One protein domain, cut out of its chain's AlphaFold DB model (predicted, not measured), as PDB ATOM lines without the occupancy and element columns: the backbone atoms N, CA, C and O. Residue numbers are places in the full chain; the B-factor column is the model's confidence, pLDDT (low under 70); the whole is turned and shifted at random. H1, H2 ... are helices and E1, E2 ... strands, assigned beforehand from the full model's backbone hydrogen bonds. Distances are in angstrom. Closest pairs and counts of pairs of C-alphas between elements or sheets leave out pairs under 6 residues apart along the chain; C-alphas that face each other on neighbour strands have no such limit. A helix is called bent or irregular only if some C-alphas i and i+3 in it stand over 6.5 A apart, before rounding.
ATOM      1  N   LEU A   2      25.541 -11.122   9.128       44.56
ATOM      2  CA  LEU A   2      26.459 -12.174   9.610       44.56
ATOM      3  C   LEU A   2      25.877 -13.599   9.584       44.56
ATOM      4  O   LEU A   2      26.547 -14.513   9.130       44.56
ATOM      5  N   GLN A   3      24.603 -13.776   9.950       48.84
ATOM      6  CA  GLN A   3      23.913 -15.077   9.849       48.84
ATOM      7  C   GLN A   3      23.741 -15.583   8.407       48.84
ATOM      8  O   GLN A   3      23.558 -16.772   8.191       48.84
ATOM      9  N   LEU A   4      23.785 -14.677   7.427       49.12
ATOM     10  CA  LEU A   4      23.621 -14.993   6.006       49.12
ATOM     11  C   LEU A   4      24.940 -15.478   5.383       49.12
ATOM     12  O   LEU A   4      24.922 -16.155   4.366       49.12
ATOM     13  N   VAL A   5      26.073 -15.123   6.001       51.91
ATOM     14  CA  VAL A   5      27.433 -15.481   5.563       51.91
ATOM     15  C   VAL A   5      27.990 -16.647   6.393       51.91
ATOM     16  O   VAL A   5      28.761 -17.460   5.885       51.91
ATOM     17  N   HIS A   6      27.567 -16.774   7.653       56.59
ATOM     18  CA  HIS A   6      28.005 -17.812   8.585       56.59
ATOM     19  C   HIS A   6      26.787 -18.499   9.232       56.59
ATOM     20  O   HIS A   6      26.370 -18.105  10.326       56.59
ATOM     21  N   PRO A   7      26.196 -19.517   8.577       47.09
ATOM     22  CA  PRO A   7      25.027 -20.232   9.100       47.09
ATOM     23  C   PRO A   7      25.317 -20.990  10.410       47.09
ATOM     24  O   PRO A   7      24.418 -21.162  11.231       47.09
ATOM     25  N   GLU A   8      26.579 -21.345  10.680       51.31
ATOM     26  CA  GLU A   8      27.014 -21.898  11.977       51.31
ATOM     27  C   GLU A   8      27.192 -20.846  13.090       51.31
ATOM     28  O   GLU A   8      27.472 -21.187  14.239       51.31
ATOM     29  N   GLY A   9      26.960 -19.560  12.810       43.31
ATOM     30  CA  GLY A   9      26.954 -18.497  13.822       43.31
ATOM     31  C   GLY A   9      25.815 -18.609  14.853       43.31
ATOM     32  O   GLY A   9      25.702 -17.768  15.743       43.31
ATOM     33  N   SER A  10      24.953 -19.628  14.769       43.41
ATOM     34  CA  SER A  10      23.869 -19.907  15.725       43.41
ATOM     35  C   SER A  10      24.378 -20.289  17.124       43.41
ATOM     36  O   SER A  10      23.797 -19.852  18.123       43.41
ATOM     37  N   TYR A  11      25.517 -20.987  17.217       42.69
ATOM     38  CA  TYR A  11      26.200 -21.295  18.486       42.69
ATOM     39  C   TYR A  11      26.600 -20.036  19.258       42.69
ATOM     40  O   TYR A  11      26.688 -20.040  20.485       42.69
ATOM     41  N   HIS A  12      26.786 -18.933  18.536       48.22
ATOM     42  CA  HIS A  12      27.204 -17.663  19.090       48.22
ATOM     43  C   HIS A  12      26.143 -17.037  19.999       48.22
ATOM     44  O   HIS A  12      26.453 -16.577  21.094       48.22
ATOM     45  N   SER A  13      24.871 -17.092  19.588       47.94
ATOM     46  CA  SER A  13      23.761 -16.571  20.398       47.94
ATOM     47  C   SER A  13      23.537 -17.412  21.659       47.94
ATOM     48  O   SER A  13      23.208 -16.869  22.715       47.94
ATOM     49  N   LEU A  14      23.788 -18.724  21.564       47.44
ATOM     50  CA  LEU A  14      23.612 -19.682  22.655       47.44
ATOM     51  C   LEU A  14      24.723 -19.553  23.708       47.44
ATOM     52  O   LEU A  14      24.451 -19.573  24.904       47.44
ATOM     53  N   ALA A  15      25.969 -19.347  23.270       52.69
ATOM     54  CA  ALA A  15      27.085 -19.080  24.172       52.69
ATOM     55  C   ALA A  15      26.921 -17.722  24.875       52.69
ATOM     56  O   ALA A  15      27.018 -17.646  26.098       52.69
ATOM     57  N   LEU A  16      26.585 -16.659  24.131       55.50
ATOM     58  CA  LEU A  16      26.343 -15.322  24.693       55.50
ATOM     59  C   LEU A  16      25.221 -15.314  25.739       55.50
ATOM     60  O   LEU A  16      25.374 -14.709  26.800       55.50
ATOM     61  N   THR A  17      24.114 -16.016  25.479       58.31
ATOM     62  CA  THR A  17      23.014 -16.134  26.450       58.31
ATOM     63  C   THR A  17      23.401 -16.972  27.670       58.31
ATOM     64  O   THR A  17      23.093 -16.564  28.789       58.31
ATOM     65  N   ALA A  18      24.144 -18.070  27.504       55.06
ATOM     66  CA  ALA A  18      24.647 -18.862  28.630       55.06
ATOM     67  C   ALA A  18      25.578 -18.048  29.555       55.06
ATOM     68  O   ALA A  18      25.462 -18.127  30.781       55.06
ATOM     69  N   TYR A  19      26.447 -17.202  28.993       58.53
ATOM     70  CA  TYR A  19      27.319 -16.324  29.780       58.53
ATOM     71  C   TYR A  19      26.557 -15.183  30.467       58.53
ATOM     72  O   TYR A  19      26.850 -14.870  31.622       58.53
ATOM     73  N   ALA A  20      25.546 -14.602  29.813       63.34
ATOM     74  CA  ALA A  20      24.688 -13.588  30.429       63.34
ATOM     75  C   ALA A  20      23.946 -14.138  31.662       63.34
ATOM     76  O   ALA A  20      23.878 -13.468  32.693       63.34
ATOM     77  N   VAL A  21      23.464 -15.384  31.589       64.12
ATOM     78  CA  VAL A  21      22.839 -16.083  32.724       64.12
ATOM     79  C   VAL A  21      23.851 -16.335  33.847       64.12
ATOM     80  O   VAL A  21      23.518 -16.149  35.015       64.12
ATOM     81  N   PHE A  22      25.098 -16.682  33.522       65.44
ATOM     82  CA  PHE A  22      26.152 -16.872  34.523       65.44
ATOM     83  C   PHE A  22      26.498 -15.571  35.266       65.44
ATOM     84  O   PHE A  22      26.585 -15.556  36.496       65.44
ATOM     85  N   VAL A  23      26.628 -14.454  34.543       66.12
ATOM     86  CA  VAL A  23      26.858 -13.132  35.148       66.12
ATOM     87  C   VAL A  23      25.664 -12.718  36.010       66.12
ATOM     88  O   VAL A  23      25.861 -12.316  37.157       66.12
ATOM     89  N   ALA A  24      24.433 -12.887  35.519       66.50
ATOM     90  CA  ALA A  24      23.220 -12.597  36.283       66.50
ATOM     91  C   ALA A  24      23.125 -13.444  37.567       66.50
ATOM     92  O   ALA A  24      22.835 -12.909  38.637       66.50
ATOM     93  N   GLY A  25      23.450 -14.740  37.491       64.94
ATOM     94  CA  GLY A  25      23.518 -15.632  38.650       64.94
ATOM     95  C   GLY A  25      24.595 -15.214  39.656       64.94
ATOM     96  O   GLY A  25      24.365 -15.238  40.864       64.94
ATOM     97  N   THR A  26      25.744 -14.737  39.176       65.00
ATOM     98  CA  THR A  26      26.819 -14.241  40.046       65.00
ATOM     99  C   THR A  26      26.399 -12.960  40.769       65.00
ATOM    100  O   THR A  26      26.591 -12.846  41.978       65.00
ATOM    101  N   VAL A  27      25.764 -12.017  40.062       67.50
ATOM    102  CA  VAL A  27      25.211 -10.786  40.655       67.50
ATOM    103  C   VAL A  27      24.143 -11.121  41.695       67.50
ATOM    104  O   VAL A  27      24.173 -10.566  42.793       67.50
ATOM    105  N   MET A  28      23.262 -12.083  41.406       66.81
ATOM    106  CA  MET A  28      22.253 -12.557  42.356       66.81
ATOM    107  C   MET A  28      22.896 -13.054  43.660       66.81
ATOM    108  O   MET A  28      22.485 -12.619  44.738       66.81
ATOM    109  N   ILE A  29      23.953 -13.874  43.576       66.06
ATOM    110  CA  ILE A  29      24.713 -14.368  44.741       66.06
ATOM    111  C   ILE A  29      25.358 -13.212  45.522       66.06
ATOM    112  O   ILE A  29      25.271 -13.175  46.749       66.06
ATOM    113  N   VAL A  30      25.954 -12.230  44.832       64.38
ATOM    114  CA  VAL A  30      26.547 -11.035  45.470       64.38
ATOM    115  C   VAL A  30      25.487 -10.257  46.256       64.38
ATOM    116  O   VAL A  30      25.745  -9.821  47.377       64.38
ATOM    117  N   THR A  31      24.297 -10.081  45.675       65.69
ATOM    118  CA  THR A  31      23.210  -9.297  46.282       65.69
ATOM    119  C   THR A  31      22.503 -10.004  47.439       65.69
ATOM    120  O   THR A  31      21.902  -9.329  48.270       65.69
ATOM    121  N   THR A  32      22.597 -11.334  47.541       65.94
ATOM    122  CA  THR A  32      21.939 -12.123  48.601       65.94
ATOM    123  C   THR A  32      22.869 -12.521  49.755       65.94
ATOM    124  O   THR A  32      22.386 -12.915  50.818       65.94
ATOM    125  N   ALA A  33      24.192 -12.390  49.616       60.84
ATOM    126  CA  ALA A  33      25.146 -12.771  50.658       60.84
ATOM    127  C   ALA A  33      25.270 -11.704  51.774       60.84
ATOM    128  O   ALA A  33      25.777 -10.605  51.550       60.84
ATOM    129  N   SER A  34      24.860 -12.034  53.009       54.91
ATOM    130  CA  SER A  34      24.745 -11.063  54.121       54.91
ATOM    131  C   SER A  34      26.050 -10.714  54.859       54.91
ATOM    132  O   SER A  34      26.061  -9.801  55.684       54.91
ATOM    133  N   ARG A  35      27.174 -11.395  54.582       65.75
ATOM    134  CA  ARG A  35      28.468 -11.119  55.237       65.75
ATOM    135  C   ARG A  35      29.365 -10.233  54.364       65.75
ATOM    136  O   ARG A  35      29.606 -10.521  53.195       65.75
ATOM    137  N   TYR A  36      29.932  -9.178  54.953       63.75
ATOM    138  CA  TYR A  36      30.825  -8.231  54.265       63.75
ATOM    139  C   TYR A  36      32.010  -8.904  53.545       63.75
ATOM    140  O   TYR A  36      32.354  -8.512  52.431       63.75
ATOM    141  N   ALA A  37      32.594  -9.955  54.133       60.09
ATOM    142  CA  ALA A  37      33.704 -10.697  53.530       60.09
ATOM    143  C   ALA A  37      33.295 -11.444  52.248       60.09
ATOM    144  O   ALA A  37      34.005 -11.381  51.247       60.09
ATOM    145  N   THR A  38      32.124 -12.094  52.244       67.06
ATOM    146  CA  THR A  38      31.594 -12.751  51.041       67.06
ATOM    147  C   THR A  38      31.214 -11.722  49.988       67.06
ATOM    148  O   THR A  38      31.500 -11.933  48.819       67.06
ATOM    149  N   ARG A  39      30.683 -10.559  50.389       68.19
ATOM    150  CA  ARG A  39      30.337  -9.481  49.453       68.19
ATOM    151  C   ARG A  39      31.562  -8.939  48.711       68.19
ATOM    152  O   ARG A  39      31.521  -8.815  47.492       68.19
ATOM    153  N   ASN A  40      32.659  -8.669  49.419       70.81
ATOM    154  CA  ASN A  40      33.898  -8.174  48.807       70.81
ATOM    155  C   ASN A  40      34.538  -9.216  47.877       70.81
ATOM    156  O   ASN A  40      34.943  -8.874  46.767       70.81
ATOM    157  N   LEU A  41      34.575 -10.489  48.290       69.50
ATOM    158  CA  LEU A  41      35.078 -11.575  47.447       69.50
ATOM    159  C   LEU A  41      34.229 -11.728  46.175       69.50
ATOM    160  O   LEU A  41      34.765 -11.835  45.076       69.50
ATOM    161  N   SER A  42      32.902 -11.675  46.311       69.06
ATOM    162  CA  SER A  42      31.983 -11.781  45.179       69.06
ATOM    163  C   SER A  42      32.083 -10.590  44.221       69.06
ATOM    164  O   SER A  42      31.965 -10.789  43.016       69.06
ATOM    165  N   ILE A  43      32.363  -9.373  44.707       72.56
ATOM    166  CA  ILE A  43      32.632  -8.202  43.850       72.56
ATOM    167  C   ILE A  43      33.904  -8.411  43.018       72.56
ATOM    168  O   ILE A  43      33.903  -8.138  41.815       72.56
ATOM    169  N   ILE A  44      34.977  -8.921  43.629       74.75
ATOM    170  CA  ILE A  44      36.232  -9.212  42.921       74.75
ATOM    171  C   ILE A  44      35.987 -10.270  41.839       74.75
ATOM    172  O   ILE A  44      36.345 -10.060  40.681       74.75
ATOM    173  N   VAL A  45      35.311 -11.369  42.187       74.12
ATOM    174  CA  VAL A  45      34.964 -12.439  41.238       74.12
ATOM    175  C   VAL A  45      34.089 -11.907  40.100       74.12
ATOM    176  O   VAL A  45      34.397 -12.154  38.936       74.12
ATOM    177  N   ALA A  46      33.051 -11.124  40.403       72.62
ATOM    178  CA  ALA A  46      32.196 -10.513  39.387       72.62
ATOM    179  C   ALA A  46      32.995  -9.598  38.445       72.62
ATOM    180  O   ALA A  46      32.801  -9.643  37.233       72.62
ATOM    181  N   THR A  47      33.941  -8.822  38.979       75.81
ATOM    182  CA  THR A  47      34.804  -7.943  38.178       75.81
ATOM    183  C   THR A  47      35.684  -8.744  37.218       75.81
ATOM    184  O   THR A  47      35.738  -8.422  36.032       75.81
ATOM    185  N   PHE A  48      36.323  -9.822  37.688       75.38
ATOM    186  CA  PHE A  48      37.121 -10.703  36.825       75.38
ATOM    187  C   PHE A  48      36.279 -11.384  35.744       75.38
ATOM    188  O   PHE A  48      36.722 -11.483  34.600       75.38
ATOM    189  N   LEU A  49      35.060 -11.812  36.075       74.12
ATOM    190  CA  LEU A  49      34.148 -12.430  35.113       74.12
ATOM    191  C   LEU A  49      33.697 -11.446  34.034       74.12
ATOM    192  O   LEU A  49      33.724 -11.788  32.854       74.12
ATOM    193  N   ILE A  50      33.341 -10.216  34.414       75.81
ATOM    194  CA  ILE A  50      32.975  -9.163  33.459       75.81
ATOM    195  C   ILE A  50      34.173  -8.817  32.566       75.81
ATOM    196  O   ILE A  50      34.022  -8.740  31.349       75.81
ATOM    197  N   ALA A  51      35.370  -8.663  33.136       72.19
ATOM    198  CA  ALA A  51      36.580  -8.380  32.365       72.19
ATOM    199  C   ALA A  51      36.912  -9.513  31.376       72.19
ATOM    200  O   ALA A  51      37.185  -9.251  30.203       72.19
ATOM    201  N   GLY A  52      36.826 -10.771  31.821       71.38
ATOM    202  CA  GLY A  52      37.002 -11.945  30.966       71.38
ATOM    203  C   GLY A  52      35.962 -12.014  29.848       71.38
ATOM    204  O   GLY A  52      36.311 -12.274  28.698       71.38
ATOM    205  N   TYR A  53      34.703 -11.697  30.154       71.25
ATOM    206  CA  TYR A  53      33.622 -11.640  29.173       71.25
ATOM    207  C   TYR A  53      33.862 -10.568  28.103       71.25
ATOM    208  O   TYR A  53      33.768 -10.856  26.909       71.25
ATOM    209  N   VAL A  54      34.232  -9.348  28.504       73.94
ATOM    210  CA  VAL A  54      34.560  -8.264  27.564       73.94
ATOM    211  C   VAL A  54      35.748  -8.655  26.684       73.94
ATOM    212  O   VAL A  54      35.706  -8.445  25.472       73.94
ATOM    213  N   MET A  55      36.779  -9.281  27.260       71.00
ATOM    214  CA  MET A  55      37.941  -9.753  26.507       71.00
ATOM    215  C   MET A  55      37.564 -10.828  25.478       71.00
ATOM    216  O   MET A  55      38.010 -10.752  24.333       71.00
ATOM    217  N   GLN A  56      36.706 -11.787  25.841       70.50
ATOM    218  CA  GLN A  56      36.213 -12.809  24.913       70.50
ATOM    219  C   GLN A  56      35.363 -12.208  23.791       70.50
ATOM    220  O   GLN A  56      35.594 -12.521  22.624       70.50
ATOM    221  N   CYS A  57      34.433 -11.304  24.116       71.69
ATOM    222  CA  CYS A  57      33.617 -10.611  23.116       71.69
ATOM    223  C   CYS A  57      34.490  -9.820  22.137       71.69
ATOM    224  O   CYS A  57      34.283  -9.878  20.924       71.69
ATOM    225  N   ASN A  58      35.504  -9.119  22.652       74.31
ATOM    226  CA  ASN A  58      36.436  -8.362  21.827       74.31
ATOM    227  C   ASN A  58      37.271  -9.278  20.918       74.31
ATOM    228  O   ASN A  58      37.427  -9.003  19.727       74.31
ATOM    229  N   TRP A  59      37.767 -10.397  21.454       73.19
ATOM    230  CA  TRP A  59      38.504 -11.398  20.682       73.19
ATOM    231  C   TRP A  59      37.664 -11.966  19.538       73.19
ATOM    232  O   TRP A  59      38.091 -11.953  18.385       73.19
ATOM    233  N   ILE A  60      36.451 -12.413  19.848       70.50
ATOM    234  CA  ILE A  60      35.498 -12.938  18.873       70.50
ATOM    235  C   ILE A  60      35.206 -11.903  17.787       70.50
ATOM    236  O   ILE A  60      35.285 -12.222  16.602       70.50
ATOM    237  N   SER A  61      34.882 -10.667  18.180       70.62
ATOM    238  CA  SER A  61      34.586  -9.579  17.244       70.62
ATOM    239  C   SER A  61      35.768  -9.334  16.306       70.62
ATOM    240  O   SER A  61      35.591  -9.198  15.096       70.62
ATOM    241  N   THR A  62      36.986  -9.362  16.852       73.50
ATOM    242  CA  THR A  62      38.224  -9.207  16.084       73.50
ATOM    243  C   THR A  62      38.419 -10.352  15.091       73.50
ATOM    244  O   THR A  62      38.674 -10.102  13.917       73.50
ATOM    245  N   VAL A  63      38.273 -11.608  15.523       73.06
ATOM    246  CA  VAL A  63      38.413 -12.781  14.641       73.06
ATOM    247  C   VAL A  63      37.364 -12.761  13.531       73.06
ATOM    248  O   VAL A  63      37.694 -12.974  12.369       73.06
ATOM    249  N   ASN A  64      36.116 -12.445  13.869       73.06
ATOM    250  CA  ASN A  64      35.031 -12.346  12.902       73.06
ATOM    251  C   ASN A  64      35.283 -11.240  11.867       73.06
ATOM    252  O   ASN A  64      35.096 -11.459  10.670       73.06
ATOM    253  N   TYR A  65      35.754 -10.073  12.315       74.06
ATOM    254  CA  TYR A  65      36.147  -8.978  11.432       74.06
ATOM    255  C   TYR A  65      37.264  -9.401  10.471       74.06
ATOM    256  O   TYR A  65      37.137  -9.212   9.262       74.06
ATOM    257  N   LEU A  66      38.328 -10.023  10.986       75.06
ATOM    258  CA  LEU A  66      39.460 -10.469  10.176       75.06
ATOM    259  C   LEU A  66      39.062 -11.544   9.154       75.06
ATOM    260  O   LEU A  66      39.455 -11.456   7.992       75.06
ATOM    261  N   ASN A  67      38.237 -12.515   9.551       75.94
ATOM    262  CA  ASN A  67      37.749 -13.558   8.647       75.94
ATOM    263  C   ASN A  67      36.844 -12.968   7.557       75.94
ATOM    264  O   ASN A  67      37.030 -13.251   6.375       75.94
ATOM    265  N   THR A  68      35.923 -12.077   7.934       77.19
ATOM    266  CA  THR A  68      35.062 -11.357   6.985       77.19
ATOM    267  C   THR A  68      35.896 -10.549   5.987       77.19
ATOM    268  O   THR A  68      35.650 -10.596   4.781       77.19
ATOM    269  N   MET A  69      36.927  -9.849   6.468       81.62
ATOM    270  CA  MET A  69      37.857  -9.098   5.626       81.62
ATOM    271  C   MET A  69      38.607 -10.015   4.653       81.62
ATOM    272  O   MET A  69      38.738  -9.671   3.480       81.62
ATOM    273  N   ALA A  70      39.060 -11.187   5.106       81.38
ATOM    274  CA  ALA A  70      39.730 -12.170   4.258       81.38
ATOM    275  C   ALA A  70      38.816 -12.645   3.116       81.38
ATOM    276  O   ALA A  70      39.211 -12.612   1.951       81.38
ATOM    277  N   HIS A  71      37.572 -13.011   3.433       84.25
ATOM    278  CA  HIS A  71      36.592 -13.463   2.448       84.25
ATOM    279  C   HIS A  71      36.226 -12.373   1.428       84.25
ATOM    280  O   HIS A  71      36.192 -12.643   0.225       84.25
ATOM    281  N   PHE A  72      36.009 -11.132   1.878       85.94
ATOM    282  CA  PHE A  72      35.747 -10.012   0.969       85.94
ATOM    283  C   PHE A  72      36.946  -9.682   0.082       85.94
ATOM    284  O   PHE A  72      36.766  -9.365  -1.095       85.94
ATOM    285  N   ASN A  73      38.164  -9.785   0.614       87.62
ATOM    286  CA  ASN A  73      39.373  -9.563  -0.165       87.62
ATOM    287  C   ASN A  73      39.516 -10.625  -1.267       87.62
ATOM    288  O   ASN A  73      39.729 -10.273  -2.425       87.62
ATOM    289  N   THR A  74      39.301 -11.907  -0.949       88.56
ATOM    290  CA  THR A  74      39.309 -12.988  -1.948       88.56
ATOM    291  C   THR A  74      38.260 -12.758  -3.036       88.56
ATOM    292  O   THR A  74      38.597 -12.794  -4.219       88.56
ATOM    293  N   LEU A  75      37.009 -12.448  -2.670       90.19
ATOM    294  CA  LEU A  75      35.949 -12.145  -3.641       90.19
ATOM    295  C   LEU A  75      36.328 -10.962  -4.548       90.19
ATOM    296  O   LEU A  75      36.206 -11.046  -5.771       90.19
ATOM    297  N   THR A  76      36.838  -9.880  -3.960       90.38
ATOM    298  CA  THR A  76      37.251  -8.685  -4.709       90.38
ATOM    299  C   THR A  76      38.390  -9.001  -5.674       90.38
ATOM    300  O   THR A  76      38.363  -8.552  -6.817       90.38
ATOM    301  N   GLN A  77      39.368  -9.812  -5.261       91.19
ATOM    302  CA  GLN A  77      40.468 -10.238  -6.127       91.19
ATOM    303  C   GLN A  77      39.985 -11.111  -7.288       91.19
ATOM    304  O   GLN A  77      40.440 -10.916  -8.414       91.19
ATOM    305  N   VAL A  78      39.057 -12.042  -7.045       90.88
ATOM    306  CA  VAL A  78      38.455 -12.865  -8.107       90.88
ATOM    307  C   VAL A  78      37.746 -11.975  -9.128       90.88
ATOM    308  O   VAL A  78      38.032 -12.066 -10.322       90.88
ATOM    309  N   LEU A  79      36.880 -11.067  -8.670       90.81
ATOM    310  CA  LEU A  79      36.159 -10.138  -9.545       90.81
ATOM    311  C   LEU A  79      37.106  -9.212 -10.313       90.81
ATOM    312  O   LEU A  79      36.923  -9.005 -11.511       90.81
ATOM    313  N   ALA A  80      38.134  -8.679  -9.652       90.69
ATOM    314  CA  ALA A  80      39.125  -7.818 -10.286       90.69
ATOM    315  C   ALA A  80      39.883  -8.556 -11.396       90.69
ATOM    316  O   ALA A  80      40.031  -8.021 -12.492       90.69
ATOM    317  N   ARG A  81      40.317  -9.800 -11.149       90.94
ATOM    318  CA  ARG A  81      41.018 -10.591 -12.167       90.94
ATOM    319  C   ARG A  81      40.109 -10.992 -13.323       90.94
ATOM    320  O   ARG A  81      40.557 -10.931 -14.459       90.94
ATOM    321  N   LEU A  82      38.848 -11.342 -13.061       89.94
ATOM    322  CA  LEU A  82      37.871 -11.622 -14.120       89.94
ATOM    323  C   LEU A  82      37.628 -10.398 -15.012       89.94
ATOM    324  O   LEU A  82      37.628 -10.520 -16.233       89.94
ATOM    325  N   ARG A  83      37.471  -9.212 -14.410       88.69
ATOM    326  CA  ARG A  83      37.266  -7.945 -15.138       88.69
ATOM    327  C   ARG A  83      38.507  -7.480 -15.909       88.69
ATOM    328  O   ARG A  83      38.373  -6.690 -16.833       88.69
ATOM    329  N   ALA A  84      39.696  -7.954 -15.538       88.81
ATOM    330  CA  ALA A  84      40.951  -7.624 -16.209       88.81
ATOM    331  C   ALA A  84      41.261  -8.518 -17.428       88.81
ATOM    332  O   ALA A  84      42.283  -8.309 -18.082       88.81
ATOM    333  N   LEU A  85      40.430  -9.525 -17.730       88.12
ATOM    334  CA  LEU A  85      40.667 -10.421 -18.863       88.12
ATOM    335  C   LEU A  85      40.452  -9.690 -20.208       88.12
ATOM    336  O   LEU A  85      39.456  -8.985 -20.365       88.12
ATOM    337  N   PRO A  86      41.356  -9.864 -21.191       71.06
ATOM    338  CA  PRO A  86      41.450  -8.989 -22.365       71.06
ATOM    339  C   PRO A  86      40.354  -9.161 -23.432       71.06
ATOM    340  O   PRO A  86      40.317  -8.366 -24.363       71.06
ATOM    341  N   ASP A  87      39.461 -10.149 -23.319       63.44
ATOM    342  CA  ASP A  87      38.431 -10.438 -24.336       63.44
ATOM    343  C   ASP A  87      37.096 -10.842 -23.685       63.44
ATOM    344  O   ASP A  87      36.497 -11.892 -23.935       63.44
ATOM    345  N   ALA A  88      36.691 -10.041 -22.702       63.12
ATOM    346  CA  ALA A  88      35.727 -10.434 -21.693       63.12
ATOM    347  C   ALA A  88      34.268 -10.334 -22.154       63.12
ATOM    348  O   ALA A  88      33.499  -9.630 -21.519       63.12
ATOM    349  N   GLN A  89      33.841 -11.094 -23.172       80.19
ATOM    350  CA  GLN A  89      32.428 -11.259 -23.600       80.19
ATOM    351  C   GLN A  89      31.423 -11.602 -22.463       80.19
ATOM    352  O   GLN A  89      30.236 -11.805 -22.701       80.19
ATOM    353  N   TRP A  90      31.905 -11.706 -21.230       87.00
ATOM    354  CA  TRP A  90      31.163 -11.782 -19.994       87.00
ATOM    355  C   TRP A  90      30.414 -10.484 -19.661       87.00
ATOM    356  O   TRP A  90      30.977  -9.394 -19.605       87.00
ATOM    357  N   ASP A  91      29.135 -10.633 -19.335       80.94
ATOM    358  CA  ASP A  91      28.218  -9.553 -18.962       80.94
ATOM    359  C   ASP A  91      28.402  -9.019 -17.527       80.94
ATOM    360  O   ASP A  91      27.637  -8.162 -17.082       80.94
ATOM    361  N   GLY A  92      29.379  -9.543 -16.780       83.44
ATOM    362  CA  GLY A  92      29.621  -9.194 -15.380       83.44
ATOM    363  C   GLY A  92      28.646  -9.838 -14.387       83.44
ATOM    364  O   GLY A  92      28.792  -9.625 -13.183       83.44
ATOM    365  N   LYS A  93      27.661 -10.624 -14.848       87.81
ATOM    366  CA  LYS A  93      26.533 -11.075 -14.016       87.81
ATOM    367  C   LYS A  93      26.633 -12.515 -13.573       87.81
ATOM    368  O   LYS A  93      26.204 -12.814 -12.467       87.81
ATOM    369  N   LYS A  94      27.139 -13.433 -14.396       91.88
ATOM    370  CA  LYS A  94      27.202 -14.860 -14.023       91.88
ATOM    371  C   LYS A  94      28.636 -15.342 -13.868       91.88
ATOM    372  O   LYS A  94      29.405 -15.258 -14.820       91.88
ATOM    373  N   VAL A  95      28.971 -15.884 -12.696       93.31
ATOM    374  CA  VAL A  95      30.272 -16.507 -12.427       93.31
ATOM    375  C   VAL A  95      30.078 -17.967 -12.027       93.31
ATOM    376  O   VAL A  95      29.407 -18.262 -11.039       93.31
ATOM    377  N   ALA A  96      30.664 -18.883 -12.790       92.88
ATOM    378  CA  ALA A  96      30.752 -20.292 -12.458       92.88
ATOM    379  C   ALA A  96      31.936 -20.543 -11.514       92.88
ATOM    380  O   ALA A  96      33.055 -20.085 -11.753       92.88
ATOM    381  N   VAL A  97      31.683 -21.287 -10.443       93.56
ATOM    382  CA  VAL A  97      32.668 -21.634  -9.417       93.56
ATOM    383  C   VAL A  97      32.872 -23.139  -9.432       93.56
ATOM    384  O   VAL A  97      31.909 -23.899  -9.311       93.56
ATOM    385  N   VAL A  98      34.122 -23.575  -9.578       91.88
ATOM    386  CA  VAL A  98      34.482 -24.997  -9.550       91.88
ATOM    387  C   VAL A  98      35.168 -25.328  -8.230       91.88
ATOM    388  O   VAL A  98      36.253 -24.819  -7.943       91.88
ATOM    389  N   GLY A  99      34.540 -26.213  -7.455       87.69
ATOM    390  CA  GLY A  99      35.078 -26.704  -6.191       87.69
ATOM    391  C   GLY A  99      34.939 -25.718  -5.029       87.69
ATOM    392  O   GLY A  99      34.064 -24.852  -5.025       87.69
ATOM    393  N   HIS A 100      35.816 -25.874  -4.040       87.75
ATOM    394  CA  HIS A 100      35.815 -25.115  -2.787       87.75
ATOM    395  C   HIS A 100      37.240 -24.635  -2.515       87.75
ATOM    396  O   HIS A 100      38.199 -25.365  -2.772       87.75
ATOM    397  N   TYR A 101      37.381 -23.410  -2.020       84.88
ATOM    398  CA  TYR A 101      38.663 -22.836  -1.631       84.88
ATOM    399  C   TYR A 101      38.785 -22.843  -0.117       84.88
ATOM    400  O   TYR A 101      38.099 -22.072   0.554       84.88
ATOM    401  N   ASP A 102      39.658 -23.695   0.413       82.12
ATOM    402  CA  ASP A 102      40.016 -23.668   1.826       82.12
ATOM    403  C   ASP A 102      40.817 -22.397   2.120       82.12
ATOM    404  O   ASP A 102      41.880 -22.160   1.538       82.12
ATOM    405  N   MET A 103      40.294 -21.561   3.018       75.12
ATOM    406  CA  MET A 103      40.981 -20.338   3.413       75.12
ATOM    407  C   MET A 103      42.274 -20.715   4.150       75.12
ATOM    408  O   MET A 103      42.211 -21.491   5.112       75.12
ATOM    409  N   PRO A 104      43.441 -20.179   3.739       69.88
ATOM    410  CA  PRO A 104      44.699 -20.431   4.430       69.88
ATOM    411  C   PRO A 104      44.547 -20.084   5.908       69.88
ATOM    412  O   PRO A 104      43.982 -19.046   6.229       69.88
ATOM    413  N   SER A 105      45.076 -20.906   6.813       63.28
ATOM    414  CA  SER A 105      45.067 -20.631   8.261       63.28
ATOM    415  C   SER A 105      45.965 -19.460   8.682       63.28
ATOM    416  O   SER A 105      46.143 -19.217   9.877       63.28
ATOM    417  N   ASP A 106      46.567 -18.787   7.707       64.12
ATOM    418  CA  ASP A 106      47.508 -17.699   7.894       64.12
ATOM    419  C   ASP A 106      46.778 -16.361   8.026       64.12
ATOM    420  O   ASP A 106      45.657 -16.168   7.549       64.12
ATOM    421  N   TYR A 107      47.444 -15.401   8.672       45.22
ATOM    422  CA  TYR A 107      46.911 -14.054   8.842       45.22
ATOM    423  C   TYR A 107      46.444 -13.467   7.491       45.22
ATOM    424  O   TYR A 107      47.208 -13.500   6.525       45.22
ATOM    425  N   PRO A 108      45.232 -12.879   7.408       53.31
ATOM    426  CA  PRO A 108      44.347 -12.502   8.516       53.31
ATOM    427  C   PRO A 108      43.362 -13.584   8.994       53.31
ATOM    428  O   PRO A 108      42.680 -13.356   9.990       53.31
ATOM    429  N   PHE A 109      43.265 -14.744   8.344       53.12
ATOM    430  CA  PHE A 109      42.262 -15.749   8.696       53.12
ATOM    431  C   PHE A 109      42.668 -16.523   9.958       53.12
ATOM    432  O   PHE A 109      43.777 -17.043  10.065       53.12
ATOM    433  N   LYS A 110      41.767 -16.608  10.942       56.84
ATOM    434  CA  LYS A 110      41.962 -17.428  12.147       56.84
ATOM    435  C   LYS A 110      40.878 -18.490  12.229       56.84
ATOM    436  O   LYS A 110      39.695 -18.181  12.385       56.84
ATOM    437  N   LEU A 111      41.311 -19.751  12.189       54.81
ATOM    438  CA  LEU A 111      40.460 -20.917  12.400       54.81
ATOM    439  C   LEU A 111      39.907 -20.900  13.830       54.81
ATOM    440  O   LEU A 111      40.591 -21.253  14.786       54.81
ATOM    441  N   SER A 112      38.649 -20.497  13.970       56.09
ATOM    442  CA  SER A 112      37.895 -20.622  15.211       56.09
ATOM    443  C   SER A 112      36.511 -21.170  14.882       56.09
ATOM    444  O   SER A 112      35.786 -20.601  14.062       56.09
ATOM    445  N   THR A 113      36.184 -22.325  15.462       51.84
ATOM    446  CA  THR A 113      34.910 -23.022  15.254       51.84
ATOM    447  C   THR A 113      33.739 -22.084  15.564       51.84
ATOM    448  O   THR A 113      33.721 -21.457  16.621       51.84
ATOM    449  N   GLY A 114      32.776 -21.969  14.645       51.88
ATOM    450  CA  GLY A 114      31.570 -21.149  14.824       51.88
ATOM    451  C   GLY A 114      31.720 -19.641  14.570       51.88
ATOM    452  O   GLY A 114      30.781 -18.903  14.858       51.88
ATOM    453  N   VAL A 115      32.863 -19.166  14.050       56.53
ATOM    454  CA  VAL A 115      33.081 -17.729  13.757       56.53
ATOM    455  C   VAL A 115      33.122 -17.424  12.255       56.53
ATOM    456  O   VAL A 115      32.642 -16.373  11.850       56.53
ATOM    457  N   ALA A 116      33.643 -18.328  11.418       59.78
ATOM    458  CA  ALA A 116      33.580 -18.198   9.960       59.78
ATOM    459  C   ALA A 116      33.634 -19.556   9.246       59.78
ATOM    460  O   ALA A 116      34.177 -20.524   9.787       59.78
ATOM    461  N   ASN A 117      33.110 -19.612   8.017       63.25
ATOM    462  CA  ASN A 117      33.250 -20.792   7.167       63.25
ATOM    463  C   ASN A 117      34.723 -20.967   6.782       63.25
ATOM    464  O   ASN A 117      35.390 -20.022   6.369       63.25
ATOM    465  N   LYS A 118      35.230 -22.194   6.913       69.00
ATOM    466  CA  LYS A 118      36.629 -22.527   6.595       69.00
ATOM    467  C   LYS A 118      36.924 -22.520   5.098       69.00
ATOM    468  O   LYS A 118      38.083 -22.463   4.705       69.00
ATOM    469  N   PHE A 119      35.876 -22.567   4.288       75.25
ATOM    470  CA  PHE A 119      35.952 -22.669   2.846       75.25
ATOM    471  C   PHE A 119      35.057 -21.627   2.174       75.25
ATOM    472  O   PHE A 119      34.054 -21.182   2.737       75.25
ATOM    473  N   MET A 120      35.430 -21.254   0.954       82.62
ATOM    474  CA  MET A 120      34.617 -20.457   0.044       82.62
ATOM    475  C   MET A 120      34.175 -21.323  -1.129       82.62
ATOM    476  O   MET A 120      34.999 -21.914  -1.824       82.62
ATOM    477  N   ASP A 121      32.876 -21.364  -1.371       86.88
ATOM    478  CA  ASP A 121      32.255 -22.053  -2.495       86.88
ATOM    479  C   ASP A 121      31.298 -21.111  -3.239       86.88
ATOM    480  O   ASP A 121      31.246 -19.905  -2.970       86.88
ATOM    481  N   ALA A 122      30.553 -21.646  -4.205       89.00
ATOM    482  CA  ALA A 122      29.611 -20.857  -4.986       89.00
ATOM    483  C   ALA A 122      28.541 -20.171  -4.127       89.00
ATOM    484  O   ALA A 122      28.224 -19.002  -4.355       89.00
ATOM    485  N   GLU A 123      27.980 -20.885  -3.150       87.75
ATOM    486  CA  GLU A 123      26.910 -20.370  -2.298       87.75
ATOM    487  C   GLU A 123      27.435 -19.260  -1.388       87.75
ATOM    488  O   GLU A 123      26.843 -18.179  -1.312       87.75
ATOM    489  N   HIS A 124      28.595 -19.486  -0.774       84.88
ATOM    490  CA  HIS A 124      29.253 -18.521   0.087       84.88
ATOM    491  C   HIS A 124      29.655 -17.257  -0.684       84.88
ATOM    492  O   HIS A 124      29.374 -16.146  -0.233       84.88
ATOM    493  N   LEU A 125      30.231 -17.393  -1.885       88.19
ATOM    494  CA  LEU A 125      30.525 -16.244  -2.747       88.19
ATOM    495  C   LEU A 125      29.258 -15.485  -3.149       88.19
ATOM    496  O   LEU A 125      29.265 -14.257  -3.157       88.19
ATOM    497  N   ASN A 126      28.158 -16.183  -3.435       89.31
ATOM    498  CA  ASN A 126      26.884 -15.548  -3.764       89.31
ATOM    499  C   ASN A 126      26.319 -14.760  -2.570       89.31
ATOM    500  O   ASN A 126      25.807 -13.653  -2.739       89.31
ATOM    501  N   ALA A 127      26.429 -15.303  -1.355       85.94
ATOM    502  CA  ALA A 127      26.033 -14.608  -0.133       85.94
ATOM    503  C   ALA A 127      26.888 -13.350   0.105       85.94
ATOM    504  O   ALA A 127      26.343 -12.285   0.411       85.94
ATOM    505  N   LEU A 128      28.206 -13.445  -0.097       86.62
ATOM    506  CA  LEU A 128      29.132 -12.313   0.010       86.62
ATOM    507  C   LEU A 128      28.863 -11.241  -1.053       86.62
ATOM    508  O   LEU A 128      28.813 -10.060  -0.718       86.62
ATOM    509  N   ALA A 129      28.621 -11.630  -2.305       87.75
ATOM    510  CA  ALA A 129      28.296 -10.706  -3.391       87.75
ATOM    511  C   ALA A 129      27.020  -9.911  -3.089       87.75
ATOM    512  O   ALA A 129      27.014  -8.682  -3.160       87.75
ATOM    513  N   ARG A 130      25.965 -10.590  -2.616       88.25
ATOM    514  CA  ARG A 130      24.739  -9.928  -2.141       88.25
ATOM    515  C   ARG A 130      25.009  -8.992  -0.968       88.25
ATOM    516  O   ARG A 130      24.428  -7.910  -0.913       88.25
ATOM    517  N   ALA A 131      25.881  -9.385  -0.037       84.69
ATOM    518  CA  ALA A 131      26.256  -8.534   1.086       84.69
ATOM    519  C   ALA A 131      26.984  -7.257   0.625       84.69
ATOM    520  O   ALA A 131      26.723  -6.181   1.158       84.69
ATOM    521  N   MET A 132      27.819  -7.353  -0.412       84.94
ATOM    522  CA  MET A 132      28.484  -6.208  -1.045       84.94
ATOM    523  C   MET A 132      27.573  -5.395  -1.973       84.94
ATOM    524  O   MET A 132      27.997  -4.347  -2.454       84.94
ATOM    525  N   ARG A 133      26.331  -5.844  -2.212       85.69
ATOM    526  CA  ARG A 133      25.425  -5.304  -3.241       85.69
ATOM    527  C   ARG A 133      26.031  -5.356  -4.653       85.69
ATOM    528  O   ARG A 133      25.739  -4.490  -5.472       85.69
ATOM    529  N   ASP A 134      26.865  -6.358  -4.923       85.75
ATOM    530  CA  ASP A 134      27.372  -6.633  -6.269       85.75
ATOM    531  C   ASP A 134      26.300  -7.392  -7.078       85.75
ATOM    532  O   ASP A 134      25.513  -8.169  -6.527       85.75
ATOM    533  N   GLU A 135      26.232  -7.135  -8.386       85.56
ATOM    534  CA  GLU A 135      25.258  -7.758  -9.293       85.56
ATOM    535  C   GLU A 135      25.683  -9.163  -9.754       85.56
ATOM    536  O   GLU A 135      24.865  -9.906 -10.310       85.56
ATOM    537  N   ALA A 136      26.940  -9.549  -9.507       88.25
ATOM    538  CA  ALA A 136      27.468 -10.858  -9.842       88.25
ATOM    539  C   ALA A 136      26.777 -11.970  -9.039       88.25
ATOM    540  O   ALA A 136      26.693 -11.963  -7.809       88.25
ATOM    541  N   ARG A 137      26.316 -12.985  -9.763       92.06
ATOM    542  CA  ARG A 137      25.715 -14.214  -9.256       92.06
ATOM    543  C   ARG A 137      26.701 -15.354  -9.421       92.06
ATOM    544  O   ARG A 137      27.054 -15.724 -10.542       92.06
ATOM    545  N   PHE A 138      27.082 -15.934  -8.294       91.94
ATOM    546  CA  PHE A 138      27.959 -17.095  -8.244       91.94
ATOM    547  C   PHE A 138      27.121 -18.370  -8.247       91.94
ATOM    548  O   PHE A 138      26.157 -18.492  -7.487       91.94
ATOM    549  N   VAL A 139      27.467 -19.300  -9.133       93.19
ATOM    550  CA  VAL A 139      26.789 -20.591  -9.286       93.19
ATOM    551  C   VAL A 139      27.815 -21.713  -9.308       93.19
ATOM    552  O   VAL A 139      28.899 -21.556  -9.871       93.19
ATOM    553  N   ALA A 140      27.487 -22.843  -8.684       92.38
ATOM    554  CA  ALA A 140      28.340 -24.020  -8.753       92.38
ATOM    555  C   ALA A 140      28.356 -24.532 -10.196       92.38
ATOM    556  O   ALA A 140      27.309 -24.614 -10.839       92.38
ATOM    557  N   ALA A 141      29.544 -24.841 -10.711       89.25
ATOM    558  CA  ALA A 141      29.666 -25.488 -12.005       89.25
ATOM    559  C   ALA A 141      29.115 -26.918 -11.920       89.25
ATOM    560  O   ALA A 141      29.487 -27.686 -11.031       89.25
ATOM    561  N   ASP A 142      28.251 -27.271 -12.861       87.12
ATOM    562  CA  ASP A 142      27.609 -28.575 -12.956       87.12
ATOM    563  C   ASP A 142      27.816 -29.188 -14.350       87.12
ATOM    564  O   ASP A 142      28.520 -28.647 -15.208       87.12
ATOM    565  N   GLN A 143      27.200 -30.346 -14.588       84.94
ATOM    566  CA  GLN A 143      27.304 -31.054 -15.866       84.94
ATOM    567  C   GLN A 143      26.695 -30.280 -17.048       84.94
ATOM    568  O   GLN A 143      27.006 -30.601 -18.194       84.94
ATOM    569  N   ALA A 144      25.879 -29.246 -16.803       87.31
ATOM    570  CA  ALA A 144      25.369 -28.375 -17.858       87.31
ATOM    571  C   ALA A 144      26.428 -27.371 -18.356       87.31
ATOM    572  O   ALA A 144      26.207 -26.702 -19.363       87.31
ATOM    573  N   MET A 145      27.591 -27.286 -17.694       88.56
ATOM    574  CA  MET A 145      28.720 -26.429 -18.074       88.56
ATOM    575  C   MET A 145      29.977 -27.250 -18.436       88.56
ATOM    576  O   MET A 145      31.024 -27.114 -17.796       88.56
ATOM    577  N   PRO A 146      29.938 -28.102 -19.479       88.94
ATOM    578  CA  PRO A 146      31.021 -29.044 -19.776       88.94
ATOM    579  C   PRO A 146      32.350 -28.353 -20.114       88.94
ATOM    580  O   PRO A 146      33.403 -28.802 -19.664       88.94
ATOM    581  N   ARG A 147      32.320 -27.223 -20.835       88.94
ATOM    582  CA  ARG A 147      33.532 -26.455 -21.188       88.94
ATOM    583  C   ARG A 147      34.196 -25.820 -19.965       88.94
ATOM    584  O   ARG A 147      35.420 -25.743 -19.899       88.94
ATOM    585  N   VAL A 148      33.395 -25.412 -18.977       89.75
ATOM    586  CA  VAL A 148      33.877 -24.887 -17.692       89.75
ATOM    587  C   VAL A 148      34.601 -25.978 -16.905       89.75
ATOM    588  O   VAL A 148      35.713 -25.761 -16.424       89.75
ATOM    589  N   LEU A 149      34.003 -27.171 -16.815       89.56
ATOM    590  CA  LEU A 149      34.611 -28.316 -16.135       89.56
ATOM    591  C   LEU A 149      35.887 -28.794 -16.842       89.56
ATOM    592  O   LEU A 149      36.882 -29.092 -16.183       89.56
ATOM    593  N   GLU A 150      35.889 -28.817 -18.177       89.81
ATOM    594  CA  GLU A 150      37.067 -29.173 -18.971       89.81
ATOM    595  C   GLU A 150      38.215 -28.176 -18.760       89.81
ATOM    596  O   GLU A 150      39.366 -28.585 -18.572       89.81
ATOM    597  N   TYR A 151      37.912 -26.874 -18.743       90.25
ATOM    598  CA  TYR A 151      38.899 -25.844 -18.434       90.25
ATOM    599  C   TYR A 151      39.486 -26.061 -17.036       90.25
ATOM    600  O   TYR A 151      40.709 -26.115 -16.880       90.25
ATOM    601  N   ALA A 152      38.630 -26.251 -16.032       90.06
ATOM    602  CA  ALA A 152      39.044 -26.434 -14.645       90.06
ATOM    603  C   ALA A 152      39.898 -27.691 -14.418       90.06
ATOM    604  O   ALA A 152      40.783 -27.686 -13.566       90.06
ATOM    605  N   ALA A 153      39.683 -28.754 -15.196       88.56
ATOM    606  CA  ALA A 153      40.502 -29.961 -15.127       88.56
ATOM    607  C   ALA A 153      41.942 -29.742 -15.634       88.56
ATOM    608  O   ALA A 153      42.871 -30.400 -15.157       88.56
ATOM    609  N   LYS A 154      42.134 -28.830 -16.597       89.75
ATOM    610  CA  LYS A 154      43.422 -28.589 -17.273       89.75
ATOM    611  C   LYS A 154      44.236 -27.443 -16.668       89.75
ATOM    612  O   LYS A 154      45.444 -27.396 -16.877       89.75
ATOM    613  N   HIS A 155      43.600 -26.538 -15.926       89.75
ATOM    614  CA  HIS A 155      44.243 -25.331 -15.403       89.75
ATOM    615  C   HIS A 155      44.500 -25.404 -13.894       89.75
ATOM    616  O   HIS A 155      43.952 -26.236 -13.169       89.75
ATOM    617  N   ALA A 156      45.405 -24.544 -13.423       88.75
ATOM    618  CA  ALA A 156      45.741 -24.442 -12.010       88.75
ATOM    619  C   ALA A 156      44.581 -23.835 -11.206       88.75
ATOM    620  O   ALA A 156      43.880 -22.945 -11.684       88.75
ATOM    621  N   SER A 157      44.417 -24.292  -9.967       91.19
ATOM    622  CA  SER A 157      43.460 -23.719  -9.024       91.19
ATOM    623  C   SER A 157      43.924 -22.359  -8.499       91.19
ATOM    624  O   SER A 157      45.094 -21.973  -8.601       91.19
ATOM    625  N   TRP A 158      42.983 -21.615  -7.928       89.75
ATOM    626  CA  TRP A 158      43.235 -20.358  -7.240       89.75
ATOM    627  C   TRP A 158      44.343 -20.532  -6.184       89.75
ATOM    628  O   TRP A 158      44.364 -21.564  -5.507       89.75
ATOM    629  N   PRO A 159      45.273 -19.567  -6.026       89.69
ATOM    630  CA  PRO A 159      45.306 -18.215  -6.600       89.69
ATOM    631  C   PRO A 159      46.165 -18.053  -7.869       89.69
ATOM    632  O   PRO A 159      46.606 -16.939  -8.167       89.69
ATOM    633  N   ALA A 160      46.432 -19.116  -8.634       89.06
ATOM    634  CA  ALA A 160      47.244 -19.014  -9.851       89.06
ATOM    635  C   ALA A 160      46.569 -18.140 -10.936       89.06
ATOM    636  O   ALA A 160      45.342 -18.097 -10.995       89.06
ATOM    637  N   PRO A 161      47.312 -17.468 -11.839       84.56
ATOM    638  CA  PRO A 161      46.710 -16.643 -12.895       84.56
ATOM    639  C   PRO A 161      45.699 -17.393 -13.778       84.56
ATOM    640  O   PRO A 161      44.643 -16.854 -14.082       84.56
ATOM    641  N   GLY A 162      45.972 -18.661 -14.112       87.69
ATOM    642  CA  GLY A 162      45.084 -19.501 -14.929       87.69
ATOM    643  C   GLY A 162      43.830 -20.023 -14.217       87.69
ATOM    644  O   GLY A 162      43.049 -20.742 -14.834       87.69
ATOM    645  N   SER A 163      43.631 -19.679 -12.941       90.38
ATOM    646  CA  SER A 163      42.458 -20.092 -12.160       90.38
ATOM    647  C   SER A 163      41.189 -19.321 -12.495       90.38
ATOM    648  O   SER A 163      40.110 -19.728 -12.075       90.38
ATOM    649  N   VAL A 164      41.305 -18.220 -13.240       92.38
ATOM    650  CA  VAL A 164      40.162 -17.456 -13.730       92.38
ATOM    651  C   VAL A 164      40.151 -17.424 -15.248       92.38
ATOM    652  O   VAL A 164      41.203 -17.352 -15.882       92.38
ATOM    653  N   ALA A 165      38.960 -17.485 -15.829       91.50
ATOM    654  CA  ALA A 165      38.767 -17.420 -17.271       91.50
ATOM    655  C   ALA A 165      37.366 -16.919 -17.607       91.50
ATOM    656  O   ALA A 165      36.522 -16.766 -16.727       91.50
ATOM    657  N   ILE A 166      37.112 -16.692 -18.891       91.56
ATOM    658  CA  ILE A 166      35.770 -16.451 -19.414       91.56
ATOM    659  C   ILE A 166      35.498 -17.529 -20.451       91.56
ATOM    660  O   ILE A 166      36.254 -17.679 -21.407       91.56
ATOM    661  N   ILE A 167      34.441 -18.303 -20.223       89.38
ATOM    662  CA  ILE A 167      34.051 -19.439 -21.057       89.38
ATOM    663  C   ILE A 167      32.581 -19.255 -21.416       89.38
ATOM    664  O   ILE A 167      31.750 -19.106 -20.526       89.38
ATOM    665  N   ASP A 168      32.263 -19.232 -22.711       86.31
ATOM    666  CA  ASP A 168      30.894 -19.052 -23.223       86.31
ATOM    667  C   ASP A 168      30.172 -17.809 -22.655       86.31
ATOM    668  O   ASP A 168      28.981 -17.846 -22.354       86.31
ATOM    669  N   GLY A 169      30.901 -16.704 -22.453       86.62
ATOM    670  CA  GLY A 169      30.349 -15.478 -21.861       86.62
ATOM    671  C   GLY A 169      30.053 -15.576 -20.358       86.62
ATOM    672  O   GLY A 169      29.400 -14.695 -19.807       86.62
ATOM    673  N   ILE A 170      30.526 -16.622 -19.675       90.31
ATOM    674  CA  ILE A 170      30.404 -16.816 -18.226       90.31
ATOM    675  C   ILE A 170      31.790 -16.643 -17.597       90.31
ATOM    676  O   ILE A 170      32.764 -17.254 -18.042       90.31
ATOM    677  N   GLY A 171      31.889 -15.825 -16.548       91.81
ATOM    678  CA  GLY A 171      33.109 -15.742 -15.747       91.81
ATOM    679  C   GLY A 171      33.349 -17.061 -15.011       91.81
ATOM    680  O   GLY A 171      32.414 -17.667 -14.508       91.81
ATOM    681  N   LEU A 172      34.584 -17.526 -14.930       92.94
ATOM    682  CA  LEU A 172      34.950 -18.784 -14.283       92.94
ATOM    683  C   LEU A 172      36.006 -18.529 -13.217       92.94
ATOM    684  O   LEU A 172      37.008 -17.875 -13.493       92.94
ATOM    685  N   VAL A 173      35.820 -19.112 -12.036       93.56
ATOM    686  CA  VAL A 173      36.876 -19.286 -11.035       93.56
ATOM    687  C   VAL A 173      37.019 -20.758 -10.638       93.56
ATOM    688  O   VAL A 173      36.049 -21.444 -10.314       93.56
ATOM    689  N   VAL A 174      38.256 -21.249 -10.665       93.38
ATOM    690  CA  VAL A 174      38.636 -22.616 -10.306       93.38
ATOM    691  C   VAL A 174      39.249 -22.597  -8.915       93.38
ATOM    692  O   VAL A 174      40.401 -22.203  -8.747       93.38
ATOM    693  N   PHE A 175      38.495 -23.019  -7.906       90.38
ATOM    694  CA  PHE A 175      38.968 -23.061  -6.524       90.38
ATOM    695  C   PHE A 175      39.634 -24.376  -6.159       90.38
ATOM    696  O   PHE A 175      40.706 -24.376  -5.560       90.38
TER     697      PHE A 175
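This is residues 2 to 175 of the 183 residues of an uncharacterized protein of Betaproteobacteria bacterium (UniProt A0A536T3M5). Picture a long helical hairpin, H2 and H3, with a small head at one end: a four-stranded sheet with H4 and the last residues of H3 over one face and H5 over the other. The hairpin makes most of the length, and the short H1 sits between the start of H2 and H4. The printed part has 174 residues with five named helices and four named strands, in the order H1 H2 H3 E1 H4 E2 H5 E3 E4; the mixed sheet runs E2 E1 E4 E3, and the class is mixed, helices and strands. The whole is only just loose, close to extended, with a radius of gyration of the C-alphas of 23.4 A and spans of 80 by 26 by 25 A.

Find C-alpha 2 at (26.459, -12.174, 9.610), where H1, residues 2 to 5, begins. H2, residues 7 to 32, is 40.4 A long and only just irregular, with C-alphas 7 and 10 6.7 A apart. At C-alpha 36, (30.825, -8.231, 54.265), H3 begins and runs 69.7 A to residue 83. Then come E1, residues 94 to 98, 13.3 A; H4, residues 122 to 131, 14.1 A; E2, residues 137 to 140; H5, residues 146 to 154, 12.7 A; E3, residues 164 to 167; and E4, residues 170 to 174, 12.8 A, ending at (38.636, -22.616, -10.306).

Start at the sheet, only just strongly twisted, its C-alphas up to 4.4 A off the best plane. E1 is parallel to E4, with N 96 and O 171 2.7 A apart, and to E2, with N 95 and O 137 2.9 A apart. E3 and E4 are an antiparallel hairpin, with N 172 and O 165 2.8 A apart. E1, H4 and E2 form a strand-helix-strand unit, two parallel strands with a helix between, its crossover right-handed. The sheet is in three layers, helices on both faces: H3 and H4 on the same face, H5 on the opposite face. H4 lies over E2 at a height over the sheet of 8.1 A; look at the closest C-alphas, Asn 126 and Phe 138, 4.9 A apart. H5 lies over E4, its height 9.0 A. Residues 71 to 75 of H3 touch H4, about perpendicular at 76 degrees, closest at the C-alphas of Leu 75 and Leu 125, 6.9 A. H2 and H3 are a helical hairpin at a shallow tilt of 14 degrees, opposite ways; residues 19 to 31 of H2 touch H3, closest at the C-alphas of Val 30 and Ser 42, 5.5 A. H1 touches H4 at the C-alphas of Val 5 and Ala 127, 5.9 A. H2 and H4 are apart. Every O i to N i+4 pair is within hydrogen-bond range in H3, H4 and H5, and 18 of 22 are in H2; H1 is too short for such a pair.

The C-alphas farthest apart, of Arg 35 and Asp 87, are 80.2 A apart. The printed part has no cut. The link from E1 to H4 is long, 23 residues; in it residues 101 to 102 pair antiparallel with residues 119 to 120. The mean pLDDT of the printed part is 76.0, and it is under 70 in residues 2 to 39, 41 to 42, 87 to 88 and 104 to 118 of this model.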